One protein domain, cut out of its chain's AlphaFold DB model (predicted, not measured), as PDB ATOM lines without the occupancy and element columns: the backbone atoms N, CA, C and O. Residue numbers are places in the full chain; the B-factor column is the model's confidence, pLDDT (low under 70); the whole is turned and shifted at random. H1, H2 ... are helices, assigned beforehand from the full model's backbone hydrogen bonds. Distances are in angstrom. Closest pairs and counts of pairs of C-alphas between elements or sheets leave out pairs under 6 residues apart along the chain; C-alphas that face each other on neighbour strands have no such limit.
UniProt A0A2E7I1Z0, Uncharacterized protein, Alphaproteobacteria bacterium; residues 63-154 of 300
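This is residues 63 to 154 of the 300 residues of an uncharacterized protein of Alphaproteobacteria bacterium (UniProt A0A2E7I1Z0). Two long helices, H3 and H5, cross at close to a right angle as an uneven X, the later half of H3 meeting the first half of H5, while the far end of H5 and the tail after it, residues 143 to 154, stick out free. H2 packs on H3 with H1 beyond it, and the short H4 sits at the turn between H3 and H5. The printed part has 92 residues with five named helices, H1 to H5 in order along the chain, and no named strand: the class is all helix. The whole is only just loose, close to compact, with a radius of gyration of the C-alphas of 14.9 A; the C-alphas span 40 by 37 by 20 A, only just flat.

Begin at H1, residues 63 to 70, which touches H2, residues 74 to 83; their closest C-alphas, of Gln 63 and Ala 77, are 5.3 A apart. They run opposite ways at a steep tilt of 67 degrees, only just short of about perpendicular. H2 touches H3, residues 95 to 115, closest at the C-alphas of Val 79 and Ile 101, 5.6 A apart. These two run the same way at a steep tilt of 36 degrees, only just past shallow. H3 is the hub, touching three helices. It only just touches H4, residues 120 to 126, and only at the corner by their link, with residue 114 alone: C-alphas of Val 114 and Ala 123, the closest, are 5.6 A apart. Residues 104 to 111 of H3 touch residues 131 to 139 of H5, residues 129 to 149, about perpendicular at 87 degrees; the closest C-alphas, of Gly 107 and Glu 134, are 5.4 A apart. H4 and H5 are close but not clearly touching, 7.3 A between their closest C-alphas, of Val 124 and Thr 132. H1 is apart from H3, H4 and H5. In H1 to H5 every O i to N i+4 pair is within hydrogen-bond range.

Find C-alpha 63 at (4.556, -15.450, -5.465), where H1 begins; H2 follows after a tight link. Look next at C-alpha 95, (10.686, -3.293, 7.895), from which H3 runs 29.9 A to C-alpha 115. Past H4, H5 runs 30.3 A from C-alpha 129 to C-alpha 149 at (-15.761, -17.804, -0.670).

The two C-alphas farthest apart, of Asn 92 and Gly 153, are 43.2 A from each other. The printed part has no cut. The link from H2 to H3, 11 residues, is long; the others are tight. The model's confidence is under 70 at residue 88 and residues 148 to 154.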
ATOM      1  N   GLN A  63       5.126 -16.763  -5.762       88.56
ATOM      2  CA  GLN A  63       4.556 -15.450  -5.465       88.56
ATOM      3  C   GLN A  63       4.116 -14.725  -6.738       88.56
ATOM      4  O   GLN A  63       3.015 -14.181  -6.794       88.56
ATOM      5  N   GLU A  64       4.958 -14.733  -7.774       86.31
ATOM      6  CA  GLU A  64       4.625 -14.151  -9.078       86.31
ATOM      7  C   GLU A  64       3.461 -14.887  -9.732       86.31
ATOM      8  O   GLU A  64       2.562 -14.241 -10.263       86.31
ATOM      9  N   PHE A  65       3.420 -16.215  -9.617       88.94
ATOM     10  CA  PHE A  65       2.298 -17.010 -10.104       88.94
ATOM     11  C   PHE A  65       0.979 -16.604  -9.425       88.94
ATOM     12  O   PHE A  65      -0.013 -16.327 -10.101       88.94
ATOM     13  N   LEU A  66       0.972 -16.477  -8.096       87.25
ATOM     14  CA  LEU A  66      -0.202 -16.019  -7.346       87.25
ATOM     15  C   LEU A  66      -0.642 -14.602  -7.759       87.25
ATOM     16  O   LEU A  66      -1.832 -14.337  -7.927       87.25
ATOM     17  N   ARG A  67       0.305 -13.691  -7.990       87.06
ATOM     18  CA  ARG A  67       0.004 -12.318  -8.433       87.06
ATOM     19  C   ARG A  67      -0.556 -12.284  -9.852       87.06
ATOM     20  O   ARG A  67      -1.564 -11.628 -10.096       87.06
ATOM     21  N   MET A  68       0.084 -12.985 -10.784       83.12
ATOM     22  CA  MET A  68      -0.259 -12.925 -12.204       83.12
ATOM     23  C   MET A  68      -1.543 -13.681 -12.537       83.12
ATOM     24  O   MET A  68      -2.337 -13.190 -13.336       83.12
ATOM     25  N   PHE A  69      -1.760 -14.853 -11.938       85.06
ATOM     26  CA  PHE A  69      -2.874 -15.728 -12.311       85.06
ATOM     27  C   PHE A  69      -4.064 -15.640 -11.356       85.06
ATOM     28  O   PHE A  69      -5.196 -15.832 -11.791       85.06
ATOM     29  N   PHE A  70      -3.841 -15.296 -10.083       84.00
ATOM     30  CA  PHE A  70      -4.911 -15.161  -9.084       84.00
ATOM     31  C   PHE A  70      -5.215 -13.706  -8.713       84.00
ATOM     32  O   PHE A  70      -6.066 -13.465  -7.857       84.00
ATOM     33  N   ASN A  71      -4.557 -12.734  -9.361       81.56
ATOM     34  CA  ASN A  71      -4.725 -11.298  -9.108       81.56
ATOM     35  C   ASN A  71      -4.592 -10.942  -7.611       81.56
ATOM     36  O   ASN A  71      -5.334 -10.113  -7.080       81.56
ATOM     37  N   MET A  72      -3.682 -11.629  -6.915       85.38
ATOM     38  CA  MET A  72      -3.428 -11.407  -5.494       85.38
ATOM     39  C   MET A  72      -2.553 -10.172  -5.283       85.38
ATOM     40  O   MET A  72      -1.587  -9.951  -6.019       85.38
ATOM     41  N   TYR A  73      -2.861  -9.400  -4.239       86.88
ATOM     42  CA  TYR A  73      -2.003  -8.303  -3.797       86.88
ATOM     43  C   TYR A  73      -0.624  -8.819  -3.366       86.88
ATOM     44  O   TYR A  73      -0.451  -9.992  -3.021       86.88
ATOM     45  N   TRP A  74       0.374  -7.934  -3.425       84.94
ATOM     46  CA  TRP A  74       1.778  -8.277  -3.196       84.94
ATOM     47  C   TRP A  74       1.996  -8.927  -1.834       84.94
ATOM     48  O   TRP A  74       2.658  -9.964  -1.755       84.94
ATOM     49  N   GLU A  75       1.392  -8.336  -0.809       87.75
ATOM     50  CA  GLU A  75       1.409  -8.767   0.580       87.75
ATOM     51  C   GLU A  75       0.771 -10.151   0.727       87.75
ATOM     52  O   GLU A  75       1.382 -11.077   1.256       87.75
ATOM     53  N   ASP A  76      -0.445 -10.316   0.204       86.62
ATOM     54  CA  ASP A  76      -1.224 -11.546   0.354       86.62
ATOM     55  C   ASP A  76      -0.546 -12.733  -0.340       86.62
ATOM     56  O   ASP A  76      -0.529 -13.849   0.189       86.62
ATOM     57  N   ALA A  77       0.059 -12.496  -1.507       89.06
ATOM     58  CA  ALA A  77       0.820 -13.507  -2.230       89.06
ATOM     59  C   ALA A  77       2.061 -13.960  -1.439       89.06
ATOM     60  O   ALA A  77       2.352 -15.155  -1.396       89.06
ATOM     61  N   GLU A  78       2.768 -13.034  -0.776       89.50
ATOM     62  CA  GLU A  78       3.915 -13.361   0.084       89.50
ATOM     63  C   GLU A  78       3.497 -14.129   1.345       89.50
ATOM     64  O   GLU A  78       4.168 -15.098   1.715       89.50
ATOM     65  N   VAL A  79       2.396 -13.729   1.999       88.56
ATOM     66  CA  VAL A  79       1.859 -14.436   3.176       88.56
ATOM     67  C   VAL A  79       1.486 -15.868   2.802       88.56
ATOM     68  O   VAL A  79       1.921 -16.807   3.472       88.56
ATOM     69  N   LEU A  80       0.720 -16.057   1.722       88.00
ATOM     70  CA  LEU A  80       0.256 -17.378   1.300       88.00
ATOM     71  C   LEU A  80       1.417 -18.275   0.857       88.00
ATOM     72  O   LEU A  80       1.498 -19.429   1.283       88.00
ATOM     73  N   ALA A  81       2.344 -17.750   0.054       88.69
ATOM     74  CA  ALA A  81       3.519 -18.494  -0.382       88.69
ATOM     75  C   ALA A  81       4.350 -18.979   0.816       88.69
ATOM     76  O   ALA A  81       4.647 -20.173   0.917       88.69
ATOM     77  N   ARG A  82       4.643 -18.097   1.782       87.75
ATOM     78  CA  ARG A  82       5.400 -18.465   2.991       87.75
ATOM     79  C   ARG A  82       4.642 -19.400   3.922       87.75
ATOM     80  O   ARG A  82       5.260 -20.284   4.521       87.75
ATOM     81  N   ALA A  83       3.326 -19.245   4.046       86.56
ATOM     82  CA  ALA A  83       2.486 -20.162   4.814       86.56
ATOM     83  C   ALA A  83       2.518 -21.590   4.237       86.56
ATOM     84  O   ALA A  83       2.495 -22.569   4.988       86.56
ATOM     85  N   LEU A  84       2.636 -21.706   2.910       84.50
ATOM     86  CA  LEU A  84       2.788 -22.969   2.185       84.50
ATOM     87  C   LEU A  84       4.234 -23.490   2.144       84.50
ATOM     88  O   LEU A  84       4.465 -24.605   1.684       84.50
ATOM     89  N   GLY A  85       5.195 -22.734   2.679       82.88
ATOM     90  CA  GLY A  85       6.601 -23.133   2.761       82.88
ATOM     91  C   GLY A  85       7.447 -22.744   1.549       82.88
ATOM     92  O   GLY A  85       8.583 -23.201   1.448       82.88
ATOM     93  N   PHE A  86       6.935 -21.903   0.649       83.69
ATOM     94  CA  PHE A  86       7.741 -21.293  -0.404       83.69
ATOM     95  C   PHE A  86       8.526 -20.109   0.159       83.69
ATOM     96  O   PHE A  86       7.987 -19.252   0.864       83.69
ATOM     97  N   GLU A  87       9.814 -20.063  -0.158       73.75
ATOM     98  CA  GLU A  87      10.679 -18.958   0.233       73.75
ATOM     99  C   GLU A  87      10.552 -17.809  -0.774       73.75
ATOM    100  O   GLU A  87      10.475 -18.011  -1.986       73.75
ATOM    101  N   GLY A  88      10.500 -16.587  -0.252       69.75
ATOM    102  CA  GLY A  88      10.565 -15.353  -1.029       69.75
ATOM    103  C   GLY A  88      11.690 -14.480  -0.514       69.75
ATOM    104  O   GLY A  88      12.011 -14.525   0.680       69.75
ATOM    105  N   ASP A  89      12.262 -13.665  -1.392       72.50
ATOM    106  CA  ASP A  89      13.216 -12.642  -0.987       72.50
ATOM    107  C   ASP A  89      12.474 -11.334  -0.699       72.50
ATOM    108  O   ASP A  89      12.012 -10.657  -1.610       72.50
ATOM    109  N   ILE A  90      12.347 -11.004   0.587       72.06
ATOM    110  CA  ILE A  90      11.825  -9.712   1.065       72.06
ATOM    111  C   ILE A  90      12.917  -8.897   1.765       72.06
ATOM    112  O   ILE A  90      12.626  -7.942   2.474       72.06
ATOM    113  N   SER A  91      14.192  -9.270   1.602       71.94
ATOM    114  CA  SER A  91      15.309  -8.629   2.312       71.94
ATOM    115  C   SER A  91      15.483  -7.146   1.969       71.94
ATOM    116  O   SER A  91      16.049  -6.394   2.759       71.94
ATOM    117  N   ASN A  92      14.979  -6.734   0.805       78.19
ATOM    118  CA  ASN A  92      15.014  -5.356   0.324       78.19
ATOM    119  C   ASN A  92      13.717  -4.579   0.607       78.19
ATOM    120  O   ASN A  92      13.612  -3.422   0.199       78.19
ATOM    121  N   GLU A  93      12.741  -5.188   1.284       83.75
ATOM    122  CA  GLU A  93      11.458  -4.557   1.589       83.75
ATOM    123  C   GLU A  93      11.514  -3.728   2.881       83.75
ATOM    124  O   GLU A  93      12.349  -3.977   3.760       83.75
ATOM    125  N   PRO A  94      10.615  -2.737   3.044       87.50
ATOM    126  CA  PRO A  94      10.487  -1.999   4.291       87.50
ATOM    127  C   PRO A  94      10.282  -2.932   5.491       87.50
ATOM    128  O   PRO A  94       9.585  -3.945   5.407       87.50
ATOM    129  N   GLN A  95      10.837  -2.547   6.642       86.81
ATOM    130  CA  GLN A  95      10.686  -3.293   7.895       86.81
ATOM    131  C   GLN A  95       9.203  -3.544   8.222       86.81
ATOM    132  O   GLN A  95       8.832  -4.668   8.527       86.81
ATOM    133  N   GLU A  96       8.349  -2.529   8.051       87.00
ATOM    134  CA  GLU A  96       6.899  -2.625   8.281       87.00
ATOM    135  C   GLU A  96       6.236  -3.718   7.428       87.00
ATOM    136  O   GLU A  96       5.369  -4.443   7.911       87.00
ATOM    137  N   PHE A  97       6.674  -3.870   6.175       85.56
ATOM    138  CA  PHE A  97       6.188  -4.918   5.281       85.56
ATOM    139  C   PHE A  97       6.644  -6.292   5.771       85.56
ATOM    140  O   PHE A  97       5.838  -7.207   5.920       85.56
ATOM    141  N   THR A  98       7.932  -6.433   6.081       86.50
ATOM    142  CA  THR A  98       8.499  -7.698   6.568       86.50
ATOM    143  C   THR A  98       7.854  -8.146   7.879       86.50
ATOM    144  O   THR A  98       7.516  -9.321   8.031       86.50
ATOM    145  N   ASP A  99       7.643  -7.215   8.805       89.50
ATOM    146  CA  ASP A  99       7.011  -7.472  10.095       89.50
ATOM    147  C   ASP A  99       5.551  -7.911   9.906       89.50
ATOM    148  O   ASP A  99       5.148  -8.926  10.474       89.50
ATOM    149  N   TYR A 100       4.793  -7.238   9.029       90.00
ATOM    150  CA  TYR A 100       3.423  -7.628   8.683       90.00
ATOM    151  C   TYR A 100       3.348  -9.057   8.126       90.00
ATOM    152  O   TYR A 100       2.537  -9.865   8.584       90.00
ATOM    153  N   ILE A 101       4.209  -9.400   7.161       89.62
ATOM    154  CA  ILE A 101       4.234 -10.747   6.575       89.62
ATOM    155  C   ILE A 101       4.565 -11.795   7.642       89.62
ATOM    156  O   ILE A 101       3.911 -12.839   7.708       89.62
ATOM    157  N   ASN A 102       5.564 -11.527   8.483       89.44
ATOM    158  CA  ASN A 102       5.985 -12.454   9.528       89.44
ATOM    159  C   ASN A 102       4.897 -12.671  10.582       89.44
ATOM    160  O   ASN A 102       4.684 -13.819  10.964       89.44
ATOM    161  N   GLU A 103       4.188 -11.617  10.992       89.81
ATOM    162  CA  GLU A 103       3.031 -11.703  11.892       89.81
ATOM    163  C   GLU A 103       1.946 -12.606  11.285       89.81
ATOM    164  O   GLU A 103       1.530 -13.591  11.887       89.81
ATOM    165  N   LYS A 104       1.534 -12.371  10.033       90.00
ATOM    166  CA  LYS A 104       0.489 -13.206   9.410       90.00
ATOM    167  C   LYS A 104       0.910 -14.663   9.241       90.00
ATOM    168  O   LYS A 104       0.106 -15.574   9.442       90.00
ATOM    169  N   VAL A 105       2.171 -14.906   8.897       89.75
ATOM    170  CA  VAL A 105       2.707 -16.267   8.767       89.75
ATOM    171  C   VAL A 105       2.824 -16.954  10.133       89.75
ATOM    172  O   VAL A 105       2.578 -18.160  10.219       89.75
ATOM    173  N   ALA A 106       3.178 -16.225  11.194       88.56
ATOM    174  CA  ALA A 106       3.258 -16.751  12.553       88.56
ATOM    175  C   ALA A 106       1.883 -17.218  13.049       88.56
ATOM    176  O   ALA A 106       1.757 -18.387  13.421       88.56
ATOM    177  N   GLY A 107       0.838 -16.402  12.907       87.75
ATOM    178  CA  GLY A 107      -0.531 -16.782  13.257       87.75
ATOM    179  C   GLY A 107      -1.016 -18.047  12.543       87.75
ATOM    180  O   GLY A 107      -1.554 -18.963  13.173       87.75
ATOM    181  N   ILE A 108      -0.736 -18.178  11.238       89.06
ATOM    182  CA  ILE A 108      -1.073 -19.391  10.469       89.06
ATOM    183  C   ILE A 108      -0.274 -20.604  10.968       89.06
ATOM    184  O   ILE A 108      -0.812 -21.712  11.053       89.06
ATOM    185  N   ARG A 109       1.003 -20.427  11.327       88.06
ATOM    186  CA  ARG A 109       1.831 -21.503  11.896       88.06
ATOM    187  C   ARG A 109       1.333 -21.939  13.267       88.06
ATOM    188  O   ARG A 109       1.292 -23.143  13.512       88.06
ATOM    189  N   ILE A 110       0.921 -21.003  14.122       88.62
ATOM    190  CA  ILE A 110       0.323 -21.298  15.427       88.62
ATOM    191  C   ILE A 110      -0.962 -22.099  15.220       88.62
ATOM    192  O   ILE A 110      -1.076 -23.200  15.760       88.62
ATOM    193  N   LEU A 111      -1.866 -21.634  14.353       87.94
ATOM    194  CA  LEU A 111      -3.106 -22.340  14.021       87.94
ATOM    195  C   LEU A 111      -2.839 -23.758  13.500       87.94
ATOM    196  O   LEU A 111      -3.443 -24.719  13.974       87.94
ATOM    197  N   LYS A 112      -1.864 -23.914  12.598       85.38
ATOM    198  CA  LYS A 112      -1.428 -25.221  12.089       85.38
ATOM    199  C   LYS A 112      -0.825 -26.103  13.187       85.38
ATOM    200  O   LYS A 112      -1.062 -27.305  13.181       85.38
ATOM    201  N   SER A 113      -0.059 -25.539  14.119       84.81
ATOM    202  CA  SER A 113       0.566 -26.291  15.215       84.81
ATOM    203  C   SER A 113      -0.458 -26.807  16.227       84.81
ATOM    204  O   SER A 113      -0.420 -27.980  16.586       84.81
ATOM    205  N   VAL A 114      -1.423 -25.965  16.611       83.75
ATOM    206  CA  VAL A 114      -2.530 -26.318  17.507       83.75
ATOM    207  C   VAL A 114      -3.416 -27.370  16.856       83.75
ATOM    208  O   VAL A 114      -3.806 -28.336  17.503       83.75
ATOM    209  N   TYR A 115      -3.688 -27.217  15.560       81.00
ATOM    210  CA  TYR A 115      -4.461 -28.183  14.789       81.00
ATOM    211  C   TYR A 115      -3.775 -29.550  14.665       81.00
ATOM    212  O   TYR A 115      -4.446 -30.577  14.700       81.00
ATOM    213  N   LYS A 116      -2.442 -29.574  14.535       79.69
ATOM    214  CA  LYS A 116      -1.643 -30.810  14.455       79.69
ATOM    215  C   LYS A 116      -1.352 -31.440  15.818       79.69
ATOM    216  O   LYS A 116      -0.759 -32.515  15.864       79.69
ATOM    217  N   ALA A 117      -1.726 -30.800  16.922       77.12
ATOM    218  CA  ALA A 117      -1.508 -31.361  18.244       77.12
ATOM    219  C   ALA A 117      -2.450 -32.543  18.507       77.12
ATOM    220  O   ALA A 117      -3.646 -32.477  18.233       77.12
ATOM    221  N   ILE A 118      -1.911 -33.602  19.117       72.12
ATOM    222  CA  ILE A 118      -2.690 -34.776  19.551       72.12
ATOM    223  C   ILE A 118      -3.758 -34.373  20.582       72.12
ATOM    224  O   ILE A 118      -4.858 -34.917  20.587       72.12
ATOM    225  N   ASP A 119      -3.425 -33.422  21.457       77.81
ATOM    226  CA  ASP A 119      -4.332 -32.841  22.446       77.81
ATOM    227  C   ASP A 119      -4.415 -31.326  22.219       77.81
ATOM    228  O   ASP A 119      -3.537 -30.557  22.623       77.81
ATOM    229  N   VAL A 120      -5.483 -30.909  21.538       78.00
ATOM    230  CA  VAL A 120      -5.737 -29.509  21.182       78.00
ATOM    231  C   VAL A 120      -5.940 -28.652  22.433       78.00
ATOM    232  O   VAL A 120      -5.464 -27.521  22.478       78.00
ATOM    233  N   GLN A 121      -6.602 -29.167  23.475       75.81
ATOM    234  CA  GLN A 121      -6.811 -28.419  24.718       75.81
ATOM    235  C   GLN A 121      -5.487 -28.161  25.439       75.81
ATOM    236  O   GLN A 121      -5.258 -27.050  25.920       75.81
ATOM    237  N   ALA A 122      -4.606 -29.161  25.491       78.12
ATOM    238  CA  ALA A 122      -3.275 -28.999  26.061       78.12
ATOM    239  C   ALA A 122      -2.409 -28.039  25.232       78.12
ATOM    240  O   ALA A 122      -1.689 -27.231  25.814       78.12
ATOM    241  N   ALA A 123      -2.498 -28.092  23.899       76.56
ATOM    242  CA  ALA A 123      -1.766 -27.192  23.011       76.56
ATOM    243  C   ALA A 123      -2.222 -25.736  23.162       76.56
ATOM    244  O   ALA A 123      -1.388 -24.856  23.339       76.56
ATOM    245  N   VAL A 124      -3.537 -25.483  23.189       82.38
ATOM    246  CA  VAL A 124      -4.092 -24.138  23.428       82.38
ATOM    247  C   VAL A 124      -3.708 -23.617  24.814       82.38
ATOM    248  O   VAL A 124      -3.391 -22.442  24.957       82.38
ATOM    249  N   ALA A 125      -3.681 -24.476  25.837       84.88
ATOM    250  CA  ALA A 125      -3.294 -24.079  27.192       84.88
ATOM    251  C   ALA A 125      -1.796 -23.748  27.347       84.88
ATOM    252  O   ALA A 125      -1.418 -23.108  28.327       84.88
ATOM    253  N   GLN A 126      -0.949 -24.208  26.422       87.88
ATOM    254  CA  GLN A 126       0.490 -23.924  26.407       87.88
ATOM    255  C   GLN A 126       0.841 -22.647  25.639       87.88
ATOM    256  O   GLN A 126       1.968 -22.170  25.774       87.88
ATOM    257  N   LEU A 127      -0.099 -22.089  24.871       86.75
ATOM    258  CA  LEU A 127       0.096 -20.814  24.194       86.75
ATOM    259  C   LEU A 127       0.205 -19.679  25.210       86.75
ATOM    260  O   LEU A 127      -0.507 -19.624  26.217       86.75
ATOM    261  N   SER A 128       1.080 -18.727  24.918       88.88
ATOM    262  CA  SER A 128       1.103 -17.452  25.620       88.88
ATOM    263  C   SER A 128      -0.183 -16.649  25.344       88.88
ATOM    264  O   SER A 128      -0.900 -16.906  24.369       88.88
ATOM    265  N   PRO A 129      -0.502 -15.640  26.177       87.69
ATOM    266  CA  PRO A 129      -1.640 -14.754  25.925       87.69
ATOM    267  C   PRO A 129      -1.571 -14.048  24.561       87.69
ATOM    268  O   PRO A 129      -2.608 -13.821  23.943       87.69
ATOM    269  N   GLU A 130      -0.362 -13.726  24.098       86.50
ATOM    270  CA  GLU A 130      -0.112 -13.077  22.806       86.50
ATOM    271  C   GLU A 130      -0.390 -14.042  21.646       86.50
ATOM    272  O   GLU A 130      -1.198 -13.731  20.775       86.50
ATOM    273  N   GLU A 131       0.156 -15.261  21.698       87.12
ATOM    274  CA  GLU A 131      -0.091 -16.303  20.685       87.12
ATOM    275  C   GLU A 131      -1.562 -16.744  20.649       87.12
ATOM    276  O   GLU A 131      -2.098 -17.079  19.595       87.12
ATOM    277  N   THR A 132      -2.248 -16.728  21.797       85.69
ATOM    278  CA  THR A 132      -3.686 -17.031  21.866       85.69
ATOM    279  C   THR A 132      -4.510 -15.958  21.157       85.69
ATOM    280  O   THR A 132      -5.463 -16.277  20.446       85.69
ATOM    281  N   LEU A 133      -4.157 -14.681  21.331       88.38
ATOM    282  CA  LEU A 133      -4.817 -13.582  20.632       88.38
ATOM    283  C   LEU A 133      -4.580 -13.675  19.119       88.38
ATOM    284  O   LEU A 133      -5.523 -13.533  18.342       88.38
ATOM    285  N   GLU A 134      -3.344 -13.958  18.715       87.69
ATOM    286  CA  GLU A 134      -2.957 -14.128  17.315       87.69
ATOM    287  C   GLU A 134      -3.682 -15.313  16.657       87.69
ATOM    288  O   GLU A 134      -4.184 -15.197  15.534       87.69
ATOM    289  N   LEU A 135      -3.828 -16.428  17.382       87.19
ATOM    290  CA  LEU A 135      -4.625 -17.580  16.961       87.19
ATOM    291  C   LEU A 135      -6.084 -17.182  16.695       87.19
ATOM    292  O   LEU A 135      -6.621 -17.508  15.636       87.19
ATOM    293  N   LEU A 136      -6.716 -16.465  17.629       87.38
ATOM    294  CA  LEU A 136      -8.116 -16.043  17.509       87.38
ATOM    295  C   LEU A 136      -8.328 -15.072  16.342       87.38
ATOM    296  O   LEU A 136      -9.282 -15.222  15.583       87.38
ATOM    297  N   GLN A 137      -7.427 -14.105  16.166       87.88
ATOM    298  CA  GLN A 137      -7.488 -13.162  15.046       87.88
ATOM    299  C   GLN A 137      -7.307 -13.872  13.702       87.88
ATOM    300  O   GLN A 137      -8.039 -13.606  12.749       87.88
ATOM    301  N   THR A 138      -6.361 -14.808  13.630       88.44
ATOM    302  CA  THR A 138      -6.136 -15.619  12.428       88.44
ATOM    303  C   THR A 138      -7.364 -16.470  12.106       88.44
ATOM    304  O   THR A 138      -7.779 -16.539  10.948       88.44
ATOM    305  N   GLN A 139      -7.982 -17.076  13.125       86.94
ATOM    306  CA  GLN A 139      -9.212 -17.848  12.979       86.94
ATOM    307  C   GLN A 139     -10.368 -16.987  12.452       86.94
ATOM    308  O   GLN A 139     -11.016 -17.381  11.485       86.94
ATOM    309  N   GLU A 140     -10.596 -15.802  13.026       87.12
ATOM    310  CA  GLU A 140     -11.657 -14.882  12.592       87.12
ATOM    311  C   GLU A 140     -11.510 -14.501  11.110       87.12
ATOM    312  O   GLU A 140     -12.480 -14.540  10.345       87.12
ATOM    313  N   VAL A 141     -10.288 -14.171  10.677       84.38
ATOM    314  CA  VAL A 141     -10.000 -13.825   9.277       84.38
ATOM    315  C   VAL A 141     -10.267 -15.013   8.351       84.38
ATOM    316  O   VAL A 141     -10.910 -14.840   7.312       84.38
ATOM    317  N   LEU A 142      -9.826 -16.217   8.729       83.75
ATOM    318  CA  LEU A 142     -10.039 -17.435   7.943       83.75
ATOM    319  C   LEU A 142     -11.518 -17.805   7.821       83.75
ATOM    320  O   LEU A 142     -11.985 -18.096   6.722       83.75
ATOM    321  N   GLU A 143     -12.270 -17.777   8.920       82.94
ATOM    322  CA  GLU A 143     -13.700 -18.104   8.926       82.94
ATOM    323  C   GLU A 143     -14.511 -17.104   8.095       82.94
ATOM    324  O   GLU A 143     -15.405 -17.491   7.334       82.94
ATOM    325  N   LYS A 144     -14.156 -15.815   8.168       84.94
ATOM    326  CA  LYS A 144     -14.756 -14.763   7.342       84.94
ATOM    327  C   LYS A 144     -14.431 -14.944   5.859       84.94
ATOM    328  O   LYS A 144     -15.321 -14.791   5.019       84.94
ATOM    329  N   ALA A 145     -13.183 -15.278   5.530       77.50
ATOM    330  CA  ALA A 145     -12.767 -15.560   4.159       77.50
ATOM    331  C   ALA A 145     -13.479 -16.804   3.601       77.50
ATOM    332  O   ALA A 145     -14.024 -16.743   2.501       77.50
ATOM    333  N   MET A 146     -13.570 -17.889   4.380       72.94
ATOM    334  CA  MET A 146     -14.293 -19.108   3.993       72.94
ATOM    335  C   MET A 146     -15.783 -18.849   3.770       72.94
ATOM    336  O   MET A 146     -16.331 -19.279   2.760       72.94
ATOM    337  N   SER A 147     -16.417 -18.080   4.655       76.81
ATOM    338  CA  SER A 147     -17.833 -17.713   4.529       76.81
ATOM    339  C   SER A 147     -18.102 -16.812   3.316       76.81
ATOM    340  O   SER A 147     -19.182 -16.853   2.734       76.81
ATOM    341  N   SER A 148     -17.119 -15.998   2.914       69.88
ATOM    342  CA  SER A 148     -17.202 -15.144   1.719       69.88
ATOM    343  C   SER A 148     -16.950 -15.926   0.423       69.88
ATOM    344  O   SER A 148     -17.534 -15.603  -0.609       69.88
ATOM    345  N   ALA A 149     -16.093 -16.951   0.470       62.84
ATOM    346  CA  ALA A 149     -15.761 -17.804  -0.670       62.84
ATOM    347  C   ALA A 149     -16.797 -18.916  -0.919       62.84
ATOM    348  O   ALA A 149     -16.907 -19.402  -2.044       62.84
ATOM    349  N   MET A 150     -17.555 -19.322   0.107       56.47
ATOM    350  CA  MET A 150     -18.552 -20.392   0.027       56.47
ATOM    351  C   MET A 150     -19.800 -20.049   0.866       56.47
ATOM    352  O   MET A 150     -19.775 -20.218   2.086       56.47
ATOM    353  N   PRO A 151     -20.913 -19.591   0.254       52.47
ATOM    354  CA  PRO A 151     -22.191 -19.490   0.954       52.47
ATOM    355  C   PRO A 151     -22.686 -20.909   1.277       52.47
ATOM    356  O   PRO A 151     -22.939 -21.686   0.365       52.47
ATOM    357  N   GLU A 152     -22.746 -21.235   2.571       48.03
ATOM    358  CA  GLU A 152     -23.140 -22.515   3.193       48.03
ATOM    359  C   GLU A 152     -23.539 -23.669   2.246       48.03
ATOM    360  O   GLU A 152     -24.672 -23.759   1.772       48.03
ATOM    361  N   GLY A 153     -22.621 -24.621   2.056       47.72
ATOM    362  CA  GLY A 153     -22.915 -25.913   1.438       47.72
ATOM    363  C   GLY A 153     -21.648 -26.688   1.080       47.72
ATOM    364  O   GLY A 153     -20.841 -26.216   0.294       47.72
ATOM    365  N   ASP A 154     -21.507 -27.891   1.638       43.03
ATOM    366  CA  ASP A 154     -20.632 -28.980   1.164       43.03
ATOM    367  C   ASP A 154     -19.166 -29.107   1.624       43.03
ATOM    368  O   ASP A 154     -18.452 -29.956   1.095       43.03
TER     369      ASP A 154